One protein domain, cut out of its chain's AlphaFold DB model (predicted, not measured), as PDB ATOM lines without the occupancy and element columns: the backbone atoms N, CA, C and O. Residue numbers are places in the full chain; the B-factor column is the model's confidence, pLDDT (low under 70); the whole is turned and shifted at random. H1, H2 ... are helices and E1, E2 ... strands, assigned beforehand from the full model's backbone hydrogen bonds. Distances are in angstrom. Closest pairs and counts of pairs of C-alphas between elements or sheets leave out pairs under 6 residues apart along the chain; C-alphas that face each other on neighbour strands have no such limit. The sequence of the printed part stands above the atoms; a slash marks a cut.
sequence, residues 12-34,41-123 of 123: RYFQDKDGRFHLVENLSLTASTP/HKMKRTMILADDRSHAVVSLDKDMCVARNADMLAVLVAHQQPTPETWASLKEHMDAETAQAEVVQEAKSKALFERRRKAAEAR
ATOM      1  N   ARG A  12     173.876 190.771 165.145       83.88
ATOM      2  CA  ARG A  12     172.956 190.414 166.226       83.88
ATOM      3  C   ARG A  12     171.544 190.723 165.774       83.88
ATOM      4  O   ARG A  12     171.296 191.793 165.234       83.88
ATOM      5  N   TYR A  13     170.642 189.790 166.008       85.62
ATOM      6  CA  TYR A  13     169.248 189.888 165.625       85.62
ATOM      7  C   TYR A  13     168.357 189.574 166.822       85.62
ATOM      8  O   TYR A  13     168.675 188.723 167.654       85.62
ATOM      9  N   PHE A  14     167.229 190.263 166.889       85.06
ATOM     10  CA  PHE A  14     166.139 190.002 167.813       85.06
ATOM     11  C   PHE A  14     164.923 189.536 167.022       85.06
ATOM     12  O   PHE A  14     164.566 190.161 166.024       85.06
ATOM     13  N   GLN A  15     164.301 188.446 167.458       87.00
ATOM     14  CA  GLN A  15     163.025 187.992 166.930       87.00
ATOM     15  C   GLN A  15     161.909 188.372 167.900       87.00
ATOM     16  O   GLN A  15     161.885 187.901 169.041       87.00
ATOM     17  N   ASP A  16     160.985 189.205 167.430       83.88
ATOM     18  CA  ASP A  16     159.802 189.581 168.202       83.88
ATOM     19  C   ASP A  16     158.776 188.432 168.249       83.88
ATOM     20  O   ASP A  16     158.873 187.446 167.514       83.88
ATOM     21  N   LYS A  17     157.756 188.558 169.100       81.31
ATOM     22  CA  LYS A  17     156.647 187.601 169.247       81.31
ATOM     23  C   LYS A  17     155.865 187.385 167.951       81.31
ATOM     24  O   LYS A  17     155.349 186.294 167.740       81.31
ATOM     25  N   ASP A  18     155.848 188.387 167.075       82.69
ATOM     26  CA  ASP A  18     155.248 188.313 165.738       82.69
ATOM     27  C   ASP A  18     156.144 187.589 164.710       82.69
ATOM     28  O   ASP A  18     155.819 187.528 163.525       82.69
ATOM     29  N   GLY A  19     157.306 187.074 165.131       82.00
ATOM     30  CA  GLY A  19     158.254 186.349 164.284       82.00
ATOM     31  C   GLY A  19     159.145 187.239 163.414       82.00
ATOM     32  O   GLY A  19     159.964 186.717 162.659       82.00
ATOM     33  N   ARG A  20     159.019 188.569 163.521       85.44
ATOM     34  CA  ARG A  20     159.823 189.543 162.767       85.44
ATOM     35  C   ARG A  20     161.238 189.657 163.320       85.44
ATOM     36  O   ARG A  20     161.429 189.673 164.533       85.44
ATOM     37  N   PHE A  21     162.207 189.787 162.416       86.81
ATOM     38  CA  PHE A  21     163.609 190.000 162.759       86.81
ATOM     39  C   PHE A  21     163.958 191.484 162.778       86.81
ATOM     40  O   PHE A  21     163.592 192.243 161.880       86.81
ATOM     41  N   HIS A  22     164.703 191.868 163.805       82.62
ATOM     42  CA  HIS A  22     165.211 193.210 164.013       82.62
ATOM     43  C   HIS A  22     166.721 193.135 164.192       82.62
ATOM     44  O   HIS A  22     167.206 192.390 165.045       82.62
ATOM     45  N   LEU A  23     167.467 193.896 163.393       81.56
ATOM     46  CA  LEU A  23     168.904 194.040 163.584       81.56
ATOM     47  C   LEU A  23     169.175 194.791 164.893       81.56
ATOM     48  O   LEU A  23     168.540 195.798 165.195       81.56
ATOM     49  N   VAL A  24     170.140 194.298 165.661       74.81
ATOM     50  CA  VAL A  24     170.577 194.880 166.926       74.81
ATOM     51  C   VAL A  24     172.038 195.270 166.775       74.81
ATOM     52  O   VAL A  24     172.907 194.420 166.586       74.81
ATOM     53  N   GLU A  25     172.343 196.557 166.887       65.56
ATOM     54  CA  GLU A  25     173.731 197.014 166.797       65.56
ATOM     55  C   GLU A  25     174.479 196.719 168.103       65.56
ATOM     56  O   GLU A  25     175.566 196.130 168.107       65.56
ATOM     57  N   ASN A  26     173.843 197.013 169.240       63.81
ATOM     58  CA  ASN A  26     174.439 196.855 170.558       63.81
ATOM     59  C   ASN A  26     173.614 195.934 171.459       63.81
ATOM     60  O   ASN A  26     172.446 196.180 171.754       63.81
ATOM     61  N   LEU A  27     174.270 194.871 171.926       61.19
ATOM     62  CA  LEU A  27     173.752 193.964 172.940       61.19
ATOM     63  C   LEU A  27     174.589 194.144 174.205       61.19
ATOM     64  O   LEU A  27     175.764 193.777 174.220       61.19
ATOM     65  N   SER A  28     173.988 194.698 175.259       56.66
ATOM     66  CA  SER A  28     174.599 194.739 176.589       56.66
ATOM     67  C   SER A  28     173.825 193.824 177.525       56.66
ATOM     68  O   SER A  28     172.606 193.934 177.671       56.66
ATOM     69  N   LEU A  29     174.536 192.892 178.152       53.47
ATOM     70  CA  LEU A  29     173.955 191.920 179.065       53.47
ATOM     71  C   LEU A  29     174.404 192.274 180.479       53.47
ATOM     72  O   LEU A  29     175.511 191.942 180.895       53.47
ATOM     73  N   THR A  30     173.556 192.989 181.218       48.22
ATOM     74  CA  THR A  30     173.851 193.371 182.600       48.22
ATOM     75  C   THR A  30     173.260 192.322 183.539       48.22
ATOM     76  O   THR A  30     172.047 192.233 183.744       48.22
ATOM     77  N   ALA A  31     174.114 191.482 184.122       45.03
ATOM     78  CA  ALA A  31     173.713 190.619 185.225       45.03
ATOM     79  C   ALA A  31     173.700 191.460 186.511       45.03
ATOM     80  O   ALA A  31     174.755 191.766 187.055       45.03
ATOM     81  N   SER A  32     172.519 191.857 186.990       41.78
ATOM     82  CA  SER A  32     172.414 192.498 188.305       41.78
ATOM     83  C   SER A  32     172.379 191.414 189.387       41.78
ATOM     84  O   SER A  32     171.458 190.591 189.435       41.78
ATOM     85  N   THR A  33     173.402 191.362 190.240       37.41
ATOM     86  CA  THR A  33     173.322 190.647 191.518       37.41
ATOM     87  C   THR A  33     172.398 191.435 192.446       37.41
ATOM     88  O   THR A  33     172.573 192.645 192.590       37.41
ATOM     89  N   PRO A  34     171.394 190.810 193.084       43.12
ATOM     90  CA  PRO A  34     170.567 191.526 194.046       43.12
ATOM     91  C   PRO A  34     171.413 191.934 195.253       43.12
ATOM     92  O   PRO A  34     172.172 191.129 195.785       43.12
ATOM     93  N   HIS A  41     168.764 181.564 194.217       38.94
ATOM     94  CA  HIS A  41     168.421 181.009 192.908       38.94
ATOM     95  C   HIS A  41     167.471 181.994 192.212       38.94
ATOM     96  O   HIS A  41     166.262 181.835 192.341       38.94
ATOM     97  N   LYS A  42     167.997 183.053 191.569       37.06
ATOM     98  CA  LYS A  42     167.328 183.917 190.556       37.06
ATOM     99  C   LYS A  42     168.177 185.172 190.281       37.06
ATOM    100  O   LYS A  42     167.788 186.286 190.620       37.06
ATOM    101  N   MET A  43     169.326 185.018 189.619       37.81
ATOM    102  CA  MET A  43     169.954 186.166 188.947       37.81
ATOM    103  C   MET A  43     168.960 186.740 187.919       37.81
ATOM    104  O   MET A  43     168.502 186.020 187.033       37.81
ATOM    105  N   LYS A  44     168.592 188.025 188.038       40.00
ATOM    106  CA  LYS A  44     167.886 188.765 186.979       40.00
ATOM    107  C   LYS A  44     168.954 189.298 186.020       40.00
ATOM    108  O   LYS A  44     169.666 190.248 186.345       40.00
ATOM    109  N   ARG A  45     169.097 188.648 184.862       44.12
ATOM    110  CA  ARG A  45     169.865 189.184 183.733       44.12
ATOM    111  C   ARG A  45     168.961 190.186 183.023       44.12
ATOM    112  O   ARG A  45     167.972 189.779 182.429       44.12
ATOM    113  N   THR A  46     169.263 191.472 183.137       44.59
ATOM    114  CA  THR A  46     168.601 192.503 182.336       44.59
ATOM    115  C   THR A  46     169.437 192.646 181.076       44.59
ATOM    116  O   THR A  46     170.550 193.169 181.119       44.59
ATOM    117  N   MET A  47     168.955 192.094 179.967       49.66
ATOM    118  CA  MET A  47     169.591 192.280 178.668       49.66
ATOM    119  C   MET A  47     168.906 193.466 177.994       49.66
ATOM    120  O   MET A  47     167.682 193.488 177.885       49.66
ATOM    121  N   ILE A  48     169.707 194.475 177.652       51.59
ATOM    122  CA  ILE A  48     169.276 195.719 177.021       51.59
ATOM    123  C   ILE A  48     169.639 195.607 175.543       51.59
ATOM    124  O   ILE A  48     170.824 195.541 175.198       51.59
ATOM    125  N   LEU A  49     168.620 195.556 174.684       53.44
ATOM    126  CA  LEU A  49     168.790 195.818 173.255       53.44
ATOM    127  C   LEU A  49     168.745 197.323 173.061       53.44
ATOM    128  O   LEU A  49     167.795 197.949 173.522       53.44
ATOM    129  N   ALA A  50     169.759 197.881 172.411       50.19
ATOM    130  CA  ALA A  50     169.707 199.239 171.897       50.19
ATOM    131  C   ALA A  50     169.612 199.153 170.370       50.19
ATOM    132  O   ALA A  50     170.539 198.678 169.709       50.19
ATOM    133  N   ASP A  51     168.463 199.558 169.835       49.94
ATOM    134  CA  ASP A  51     168.285 199.844 168.413       49.94
ATOM    135  C   ASP A  51     168.517 201.345 168.199       49.94
ATOM    136  O   ASP A  51     167.748 202.161 168.700       49.94
ATOM    137  N   ASP A  52     169.566 201.726 167.471       49.31
ATOM    138  CA  ASP A  52     169.904 203.137 167.239       49.31
ATOM    139  C   ASP A  52     168.902 203.853 166.313       49.31
ATOM    140  O   ASP A  52     168.840 205.082 166.325       49.31
ATOM    141  N   ARG A  53     168.054 203.135 165.553       48.50
ATOM    142  CA  ARG A  53     166.980 203.777 164.765       48.50
ATOM    143  C   ARG A  53     165.816 204.250 165.623       48.50
ATOM    144  O   ARG A  53     165.158 205.223 165.259       48.50
ATOM    145  N   SER A  54     165.539 203.560 166.724       51.94
ATOM    146  CA  SER A  54     164.409 203.860 167.611       51.94
ATOM    147  C   SER A  54     164.833 204.361 168.995       51.94
ATOM    148  O   SER A  54     163.985 204.820 169.758       51.94
ATOM    149  N   HIS A  55     166.124 204.264 169.330       53.12
ATOM    150  CA  HIS A  55     166.678 204.391 170.683       53.12
ATOM    151  C   HIS A  55     165.912 203.569 171.736       53.12
ATOM    152  O   HIS A  55     165.947 203.877 172.931       53.12
ATOM    153  N   ALA A  56     165.199 202.524 171.307       53.12
ATOM    154  CA  ALA A  56     164.374 201.725 172.188       53.12
ATOM    155  C   ALA A  56     165.268 200.805 173.017       53.12
ATOM    156  O   ALA A  56     166.011 199.986 172.481       53.12
ATOM    157  N   VAL A  57     165.165 200.941 174.339       56.25
ATOM    158  CA  VAL A  57     165.746 200.004 175.297       56.25
ATOM    159  C   VAL A  57     164.717 198.916 175.564       56.25
ATOM    160  O   VAL A  57     163.743 199.140 176.281       56.25
ATOM    161  N   VAL A  58     164.928 197.731 174.989       58.00
ATOM    162  CA  VAL A  58     164.060 196.576 175.256       58.00
ATOM    163  C   VAL A  58     164.657 195.770 176.398       58.00
ATOM    164  O   VAL A  58     165.744 195.206 176.269       58.00
ATOM    165  N   SER A  59     163.944 195.719 177.525       57.75
ATOM    166  CA  SER A  59     164.237 194.782 178.605       57.75
ATOM    167  C   SER A  59     163.763 193.396 178.195       57.75
ATOM    168  O   SER A  59     162.563 193.164 178.050       57.75
ATOM    169  N   LEU A  60     164.702 192.481 178.006       62.66
ATOM    170  CA  LEU A  60     164.374 191.128 177.580       62.66
ATOM    171  C   LEU A  60     163.903 190.290 178.765       62.66
ATOM    172  O   LEU A  60     164.429 190.404 179.878       62.66
ATOM    173  N   ASP A  61     162.889 189.470 178.515       64.50
ATOM    174  CA  ASP A  61     162.311 188.609 179.538       64.50
ATOM    175  C   ASP A  61     163.291 187.492 179.931       64.50
ATOM    176  O   ASP A  61     164.193 187.127 179.171       64.50
ATOM    177  N   LYS A  62     163.113 186.920 181.124       63.09
ATOM    178  CA  LYS A  62     163.985 185.849 181.642       63.09
ATOM    179  C   LYS A  62     163.983 184.594 180.775       63.09
ATOM    180  O   LYS A  62     164.942 183.829 180.830       63.09
ATOM    181  N   ASP A  63     162.919 184.412 180.007       69.31
ATOM    182  CA  ASP A  63     162.650 183.198 179.247       69.31
ATOM    183  C   ASP A  63     163.174 183.281 177.805       69.31
ATOM    184  O   ASP A  63     162.945 182.378 177.006       69.31
ATOM    185  N   MET A  64     163.880 184.359 177.446       73.12
ATOM    186  CA  MET A  64     164.426 184.516 176.100       73.12
ATOM    187  C   MET A  64     165.725 183.726 175.910       73.12
ATOM    188  O   MET A  64     166.647 183.767 176.729       73.12
ATOM    189  N   CYS A  65     165.811 183.030 174.783       77.06
ATOM    190  CA  CYS A  65     166.958 182.253 174.348       77.06
ATOM    191  C   CYS A  65     167.925 183.122 173.540       77.06
ATOM    192  O   CYS A  65     167.518 183.884 172.663       77.06
ATOM    193  N   VAL A  66     169.223 182.952 173.794       80.50
ATOM    194  CA  VAL A  66     170.295 183.508 172.960       80.50
ATOM    195  C   VAL A  66     171.016 182.352 172.295       80.50
ATOM    196  O   VAL A  66     171.578 181.498 172.983       80.50
ATOM    197  N   ALA A  67     171.012 182.324 170.968       81.31
ATOM    198  CA  ALA A  67     171.686 181.299 170.185       81.31
ATOM    199  C   ALA A  67     172.638 181.934 169.172       81.31
ATOM    200  O   ALA A  67     172.369 183.001 168.625       81.31
ATOM    201  N   ARG A  68     173.758 181.262 168.914       82.19
ATOM    202  CA  ARG A  68     174.768 181.695 167.948       82.19
ATOM    203  C   ARG A  68     174.850 180.684 166.814       82.19
ATOM    204  O   ARG A  68     174.989 179.493 167.076       82.19
ATOM    205  N   ASN A  69     174.835 181.173 165.582       81.50
ATOM    206  CA  ASN A  69     175.138 180.397 164.390       81.50
ATOM    207  C   ASN A  69     176.490 180.862 163.826       81.50
ATOM    208  O   ASN A  69     176.636 182.006 163.391       81.50
ATOM    209  N   ALA A  70     177.490 179.977 163.887       78.81
ATOM    210  CA  ALA A  70     178.857 180.284 163.474       78.81
ATOM    211  C   ALA A  70     178.997 180.427 161.951       78.81
ATOM    212  O   ALA A  70     179.776 181.263 161.502       78.81
ATOM    213  N   ASP A  71     178.220 179.671 161.173       81.12
ATOM    214  CA  ASP A  71     178.287 179.686 159.708       81.12
ATOM    215  C   ASP A  71     177.747 181.003 159.140       81.12
ATOM    216  O   ASP A  71     178.272 181.548 158.173       81.12
ATOM    217  N   MET A  72     176.713 181.546 159.785       80.44
ATOM    218  CA  MET A  72     176.100 182.823 159.415       80.44
ATOM    219  C   MET A  72     176.773 184.035 160.075       80.44
ATOM    220  O   MET A  72     176.404 185.166 159.762       80.44
ATOM    221  N   LEU A  73     177.726 183.820 160.997       83.50
ATOM    222  CA  LEU A  73     178.268 184.861 161.884       83.50
ATOM    223  C   LEU A  73     177.140 185.695 162.513       83.50
ATOM    224  O   LEU A  73     177.134 186.927 162.437       83.50
ATOM    225  N   ALA A  74     176.143 185.010 163.079       82.25
ATOM    226  CA  ALA A  74     174.924 185.630 163.581       82.25
ATOM    227  C   ALA A  74     174.587 185.173 165.005       82.25
ATOM    228  O   ALA A  74     174.703 183.996 165.353       82.25
ATOM    229  N   VAL A  75     174.123 186.112 165.826       84.50
ATOM    230  CA  VAL A  75     173.529 185.863 167.143       84.50
ATOM    231  C   VAL A  75     172.049 186.206 167.063       84.50
ATOM    232  O   VAL A  75     171.706 187.311 166.658       84.50
ATOM    233  N   LEU A  76     171.184 185.284 167.471       84.69
ATOM    234  CA  LEU A  76     169.739 185.473 167.519       84.69
ATOM    235  C   LEU A  76     169.252 185.445 168.969       84.69
ATOM    236  O   LEU A  76     169.554 184.514 169.719       84.69
ATOM    237  N   VAL A  77     168.477 186.459 169.340       84.94
ATOM    238  CA  VAL A  77     167.722 186.535 170.590       84.94
ATOM    239  C   VAL A  77     166.252 186.281 170.268       84.94
ATOM    240  O   VAL A  77     165.662 187.046 169.513       84.94
ATOM    241  N   ALA A  78     165.659 185.226 170.825       83.75
ATOM    242  CA  ALA A  78     164.280 184.827 170.531       83.75
ATOM    243  C   ALA A  78     163.563 184.283 171.775       83.75
ATOM    244  O   ALA A  78     164.199 183.868 172.738       83.75
ATOM    245  N   HIS A  79     162.228 184.262 171.764       79.12
ATOM    246  CA  HIS A  79     161.431 183.693 172.863       79.12
ATOM    247  C   HIS A  79     161.456 182.160 172.918       79.12
ATOM    248  O   HIS A  79     161.102 181.575 173.936       79.12
ATOM    249  N   GLN A  80     161.841 181.508 171.824       82.50
ATOM    250  CA  GLN A  80     161.922 180.057 171.720       82.50
ATOM    251  C   GLN A  80     163.302 179.652 171.207       82.50
ATOM    252  O   GLN A  80     164.016 180.454 170.601       82.50
ATOM    253  N   GLN A  81     163.672 178.394 171.442       82.19
ATOM    254  CA  GLN A  81     164.895 177.818 170.896       82.19
ATOM    255  C   GLN A  81     164.847 177.892 169.355       82.19
ATOM    256  O   GLN A  81     163.925 177.327 168.763       82.19
ATOM    257  N   PRO A  82     165.819 178.543 168.688       84.94
ATOM    258  CA  PRO A  82     165.793 178.667 167.235       84.94
ATOM    259  C   PRO A  82     165.882 177.307 166.539       84.94
ATOM    260  O   PRO A  82     166.805 176.526 166.791       84.94
ATOM    261  N   THR A  83     164.931 177.040 165.648       89.94
ATOM    262  CA  THR A  83     164.877 175.828 164.819       89.94
ATOM    263  C   THR A  83     165.664 176.016 163.516       89.94
ATOM    264  O   THR A  83     165.981 177.152 163.149       89.94
ATOM    265  N   PRO A  84     165.963 174.942 162.759       89.44
ATOM    266  CA  PRO A  84     166.565 175.069 161.428       89.44
ATOM    267  C   PRO A  84     165.777 175.997 160.488       89.44
ATOM    268  O   PRO A  84     166.373 176.789 159.764       89.44
ATOM    269  N   GLU A  85     164.444 175.966 160.559       90.56
ATOM    270  CA  GLU A  85     163.555 176.849 159.788       90.56
ATOM    271  C   GLU A  85     163.688 178.320 160.204       90.56
ATOM    272  O   GLU A  85     163.675 179.219 159.360       90.56
ATOM    273  N   THR A  86     163.891 178.574 161.502       88.75
ATOM    274  CA  THR A  86     164.139 179.926 162.028       88.75
ATOM    275  C   THR A  86     165.438 180.491 161.455       88.75
ATOM    276  O   THR A  86     165.482 181.643 161.026       88.75
ATOM    277  N   TRP A  87     166.493 179.672 161.399       91.19
ATOM    278  CA  TRP A  87     167.773 180.073 160.815       91.19
ATOM    279  C   TRP A  87     167.695 180.285 159.303       91.19
ATOM    280  O   TRP A  87     168.300 181.231 158.803       91.19
ATOM    281  N   ALA A  88     166.931 179.457 158.585       91.38
ATOM    282  CA  ALA A  88     166.679 179.656 157.158       91.38
ATOM    283  C   ALA A  88     165.966 180.995 156.900       91.38
ATOM    284  O   ALA A  88     166.432 181.790 156.087       91.38
ATOM    285  N   SER A  89     164.924 181.295 157.679       92.38
ATOM    286  CA  SER A  89     164.183 182.562 157.587       92.38
ATOM    287  C   SER A  89     165.064 183.773 157.915       92.38
ATOM    288  O   SER A  89     165.000 184.804 157.244       92.38
ATOM    289  N   LEU A  90     165.933 183.655 158.926       90.88
ATOM    290  CA  LEU A  90     166.890 184.709 159.260       90.88
ATOM    291  C   LEU A  90     167.905 184.926 158.130       90.88
ATOM    292  O   LEU A  90     168.277 186.062 157.850       90.88
ATOM    293  N   LYS A  91     168.348 183.854 157.468       92.00
ATOM    294  CA  LYS A  91     169.280 183.951 156.343       92.00
ATOM    295  C   LYS A  91     168.661 184.712 155.174       92.00
ATOM    296  O   LYS A  91     169.281 185.642 154.673       92.00
ATOM    297  N   GLU A  92     167.424 184.387 154.806       91.31
ATOM    298  CA  GLU A  92     166.689 185.117 153.766       91.31
ATOM    299  C   GLU A  92     166.539 186.603 154.113       91.31
ATOM    300  O   GLU A  92     166.726 187.470 153.260       91.31
ATOM    301  N   HIS A  93     166.270 186.910 155.385       89.19
ATOM    302  CA  HIS A  93     166.222 188.286 155.867       89.19
ATOM    303  C   HIS A  93     167.574 189.004 155.711       89.19
ATOM    304  O   HIS A  93     167.622 190.107 155.170       89.19
ATOM    305  N   MET A  94     168.679 188.371 156.118       88.06
ATOM    306  CA  MET A  94     170.035 188.920 155.971       88.06
ATOM    307  C   MET A  94     170.416 189.169 154.506       88.06
ATOM    308  O   MET A  94     171.062 190.177 154.192       88.06
ATOM    309  N   ASP A  95     170.032 188.257 153.615       86.69
ATOM    310  CA  ASP A  95     170.294 188.363 152.182       86.69
ATOM    311  C   ASP A  95     169.482 189.521 151.575       86.69
ATOM    312  O   ASP A  95     170.029 190.340 150.831       86.69
ATOM    313  N   ALA A  96     168.215 189.675 151.974       85.25
ATOM    314  CA  ALA A  96     167.369 190.795 151.563       85.25
ATOM    315  C   ALA A  96     167.899 192.156 152.055       85.25
ATOM    316  O   ALA A  96     167.925 193.120 151.285       85.25
ATOM    317  N   GLU A  97     168.365 192.245 153.307       82.12
ATOM    318  CA  GLU A  97     169.007 193.457 153.840       82.12
ATOM    319  C   GLU A  97     170.270 193.821 153.049       82.12
ATOM    320  O   GLU A  97     170.511 194.991 152.739       82.12
ATOM    321  N   THR A  98     171.074 192.815 152.696       80.69
ATOM    322  CA  THR A  98     172.316 193.012 151.940       80.69
ATOM    323  C   THR A  98     172.015 193.503 150.523       80.69
ATOM    324  O   THR A  98     172.589 194.504 150.093       80.69
ATOM    325  N   ALA A  99     171.038 192.895 149.843       75.25
ATOM    326  CA  ALA A  99     170.591 193.329 148.522       75.25
ATOM    327  C   ALA A  99     170.055 194.774 148.534       75.25
ATOM    328  O   ALA A  99     170.385 195.578 147.660       75.25
ATOM    329  N   GLN A 100     169.272 195.154 149.551       75.25
ATOM    330  CA  GLN A 100     168.806 196.538 149.696       75.25
ATOM    331  C   GLN A 100     169.959 197.519 149.937       75.25
ATOM    332  O   GLN A 100     169.966 198.614 149.369       75.25
ATOM    333  N   ALA A 101     170.944 197.146 150.758       70.19
ATOM    334  CA  ALA A 101     172.108 197.985 151.022       70.19
ATOM    335  C   ALA A 101     172.935 198.246 149.749       70.19
ATOM    336  O   ALA A 101     173.379 199.378 149.530       70.19
ATOM    337  N   GLU A 102     173.094 197.237 148.893       73.56
ATOM    338  CA  GLU A 102     173.777 197.351 147.600       73.56
ATOM    339  C   GLU A 102     173.033 198.293 146.644       73.56
ATOM    340  O   GLU A 102     173.635 199.230 146.114       73.56
ATOM    341  N   VAL A 103     171.711 198.147 146.515       73.50
ATOM    342  CA  VAL A 103     170.880 199.042 145.686       73.50
ATOM    343  C   VAL A 103     170.994 200.500 146.146       73.50
ATOM    344  O   VAL A 103     171.132 201.414 145.328       73.50
ATOM    345  N   VAL A 104     170.982 200.747 147.459       74.00
ATOM    346  CA  VAL A 104     171.146 202.099 148.015       74.00
ATOM    347  C   VAL A 104     172.544 202.657 147.733       74.00
ATOM    348  O   VAL A 104     172.679 203.851 147.441       74.00
ATOM    349  N   GLN A 105     173.592 201.832 147.804       70.50
ATOM    350  CA  GLN A 105     174.946 202.255 147.445       70.50
ATOM    351  C   GLN A 105     175.065 202.613 145.963       70.50
ATOM    352  O   GLN A 105     175.622 203.665 145.642       70.50
ATOM    353  N   GLU A 106     174.502 201.802 145.071       74.12
ATOM    354  CA  GLU A 106     174.483 202.093 143.636       74.12
ATOM    355  C   GLU A 106     173.706 203.370 143.306       74.12
ATOM    356  O   GLU A 106     174.134 204.177 142.479       74.12
ATOM    357  N   ALA A 107     172.574 203.602 143.972       77.25
ATOM    358  CA  ALA A 107     171.811 204.833 143.799       77.25
ATOM    359  C   ALA A 107     172.628 206.065 144.231       77.25
ATOM    360  O   ALA A 107     172.660 207.079 143.527       77.25
ATOM    361  N   LYS A 108     173.347 205.971 145.359       76.12
ATOM    362  CA  LYS A 108     174.232 207.041 145.843       76.12
ATOM    363  C   LYS A 108     175.409 207.287 144.899       76.12
ATOM    364  O   LYS A 108     175.738 208.448 144.647       76.12
ATOM    365  N   SER A 109     176.030 206.236 144.365       79.00
ATOM    366  CA  SER A 109     177.168 206.368 143.448       79.00
ATOM    367  C   SER A 109     176.750 206.997 142.115       79.00
ATOM    368  O   SER A 109     177.413 207.931 141.657       79.00
ATOM    369  N   LYS A 110     175.601 206.593 141.556       81.00
ATOM    370  CA  LYS A 110     175.006 207.208 140.356       81.00
ATOM    371  C   LYS A 110     174.680 208.686 140.576       81.00
ATOM    372  O   LYS A 110     175.093 209.524 139.778       81.00
ATOM    373  N   ALA A 111     174.029 209.029 141.689       82.94
ATOM    374  CA  ALA A 111     173.709 210.420 142.018       82.94
ATOM    375  C   ALA A 111     174.967 211.298 142.171       82.94
ATOM    376  O   ALA A 111     174.984 212.462 141.761       82.94
ATOM    377  N   LEU A 112     176.042 210.748 142.744       82.50
ATOM    378  CA  LEU A 112     177.312 211.453 142.912       82.50
ATOM    379  C   LEU A 112     178.047 211.634 141.574       82.50
ATOM    380  O   LEU A 112     178.624 212.696 141.333       82.50
ATOM    381  N   PHE A 113     177.979 210.638 140.688       82.88
ATOM    382  CA  PHE A 113     178.517 210.719 139.332       82.88
ATOM    383  C   PHE A 113     177.791 211.778 138.491       82.88
ATOM    384  O   PHE A 113     178.442 212.637 137.897       82.88
ATOM    385  N   GLU A 114     176.455 211.803 138.512       83.12
ATOM    386  CA  GLU A 114     175.678 212.823 137.798       83.12
ATOM    387  C   GLU A 114     175.949 214.242 138.309       83.12
ATOM    388  O   GLU A 114     176.077 215.174 137.513       83.12
ATOM    389  N   ARG A 115     176.096 214.418 139.631       79.19
ATOM    390  CA  ARG A 115     176.487 215.708 140.221       79.19
ATOM    391  C   ARG A 115     177.847 216.180 139.711       79.19
ATOM    392  O   ARG A 115     177.989 217.352 139.375       79.19
ATOM    393  N   ARG A 116     178.835 215.281 139.628       82.56
ATOM    394  CA  ARG A 116     180.165 215.606 139.086       82.56
ATOM    395  C   ARG A 116     180.112 215.943 137.599       82.56
ATOM    396  O   ARG A 116     180.784 216.881 137.184       82.56
ATOM    397  N   ARG A 117     179.290 215.231 136.821       85.56
ATOM    398  CA  ARG A 117     179.116 215.492 135.386       85.56
ATOM    399  C   ARG A 117     178.528 216.882 135.130       85.56
ATOM    400  O   ARG A 117     179.120 217.661 134.396       85.56
ATOM    401  N   LYS A 118     177.436 217.233 135.818       81.25
ATOM    402  CA  LYS A 118     176.802 218.560 135.698       81.25
ATOM    403  C   LYS A 118     177.724 219.703 136.130       81.25
ATOM    404  O   LYS A 118     177.706 220.763 135.519       81.25
ATOM    405  N   ALA A 119     178.549 219.492 137.157       77.88
ATOM    406  CA  ALA A 119     179.530 220.487 137.594       77.88
ATOM    407  C   ALA A 119     180.675 220.697 136.583       77.88
ATOM    408  O   ALA A 119     181.258 221.777 136.549       77.88
ATOM    409  N   ALA A 120     181.000 219.682 135.777       76.50
ATOM    410  CA  ALA A 120     181.998 219.779 134.715       76.50
ATOM    411  C   ALA A 120     181.440 220.420 133.431       76.50
ATOM    412  O   ALA A 120     182.176 221.121 132.753       76.50
ATOM    413  N   GLU A 121     180.155 220.211 133.123       72.06
ATOM    414  CA  GLU A 121     179.463 220.810 131.965       72.06
ATOM    415  C   GLU A 121     179.112 222.301 132.166       72.06
ATOM    416  O   GLU A 121     178.873 223.011 131.197       72.06
ATOM    417  N   ALA A 122     179.071 222.788 133.412       68.81
ATOM    418  CA  ALA A 122     178.759 224.184 133.750       68.81
ATOM    419  C   ALA A 122     179.990 225.123 133.790       68.81
ATOM    420  O   ALA A 122     179.887 226.244 134.292       68.81
ATOM    421  N   ARG A 123     181.150 224.656 133.315       52.06
ATOM    422  CA  ARG A 123     182.407 225.405 133.179       52.06
ATOM    423  C   ARG A 123     182.728 225.630 131.710       52.06
ATOM    424  O   ARG A 123     183.273 226.715 131.425       52.06
TER     425      ARG A 123
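What this domain is: This is residues 12 to 34 and 41 to 123 of the 123 residues of an uncharacterized protein of Gemmatimonadaceae bacterium (UniProt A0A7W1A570). A small, strongly twisted four-stranded sheet, E2 E1 E7 E6, has the first part of one very long helix, H1, over one face, and the rest of that helix, from residue 98, sticks out as a long arm. A second sheet, E3 E4 E5, begins where E2 turns into E3 and reaches away from the helix. The printed part has 106 residues with seven named strands followed by one named helix; the first sheet, in the order E2 E1 E7 E6, is mixed, the second, E3 E4 E5, antiparallel, and the class is mixed, helices and strands. The whole is only just extended, close to loose, with a radius of gyration of the C-alphas of 19.8 A, and spans 76 by 33 by 25 A, the arm making much of the length.

How they stand to each other: In the larger sheet the inner strands E1, residues 12 to 15, and E7, residues 74 to 78, are parallel, with N 13 and O 75 at 2.8 A. The edge strand E2, residues 21 to 24, forms an antiparallel hairpin with E1, with N 22 and O 14 at 2.8 A. The other edge strand, E6, residues 65 to 69, forms an antiparallel hairpin with E7, with N 67 and O 76 at 2.9 A. H1, residues 84 to 121, is on this sheet at a height of 8.1 A, giving two layers, a helix on one face of a sheet. It lies over E7, slantwise to the strands at 57 degrees on the local plane, only just short of across. The closest C-alphas of E2 and H1, those of Phe 21 and Leu 90, are 7.1 A apart. Every O i to N i+4 pair in H1 is within hydrogen-bond range. E2 runs on into E3, residues 26 to 32, at 79 degrees. E3 and E4, residues 44 to 51, are antiparallel, with N 46 and O 30 at 2.9 A. E4 and E5, residues 56 to 59, form a hairpin, with N 58 and O 49 at 3.2 A. The closest C-alphas of E2 and E4, those of Val 24 and Asp 51, are 5.7 A apart. H1 is not on this second sheet.

Where its parts are: E1 begins at C-alpha 12, (172.956, 190.414, 166.226). E3 is 18.4 A long, E4 21.6 A, E6 13.0 A and E7 12.7 A. H1 runs 55.9 A from C-alpha 84 at (166.565, 175.069, 161.428) to C-alpha 121 at (179.463, 220.810, 131.965).

The domain as a whole: The two C-alphas farthest apart, those of His 41 and Arg 123, are 75.7 A apart. Residues 98 to 123 stand free; without them the body spans 42 by 29 by 24 A. Residues 35 to 40 are not printed, and C-alphas 34 and 41 are 10.8 A apart across the cut. The links that are printed whole are tight. The mean pLDDT of the printed part is 72.3, and residues 25 to 34, 41 to 63 and 122 to 123 are under 70.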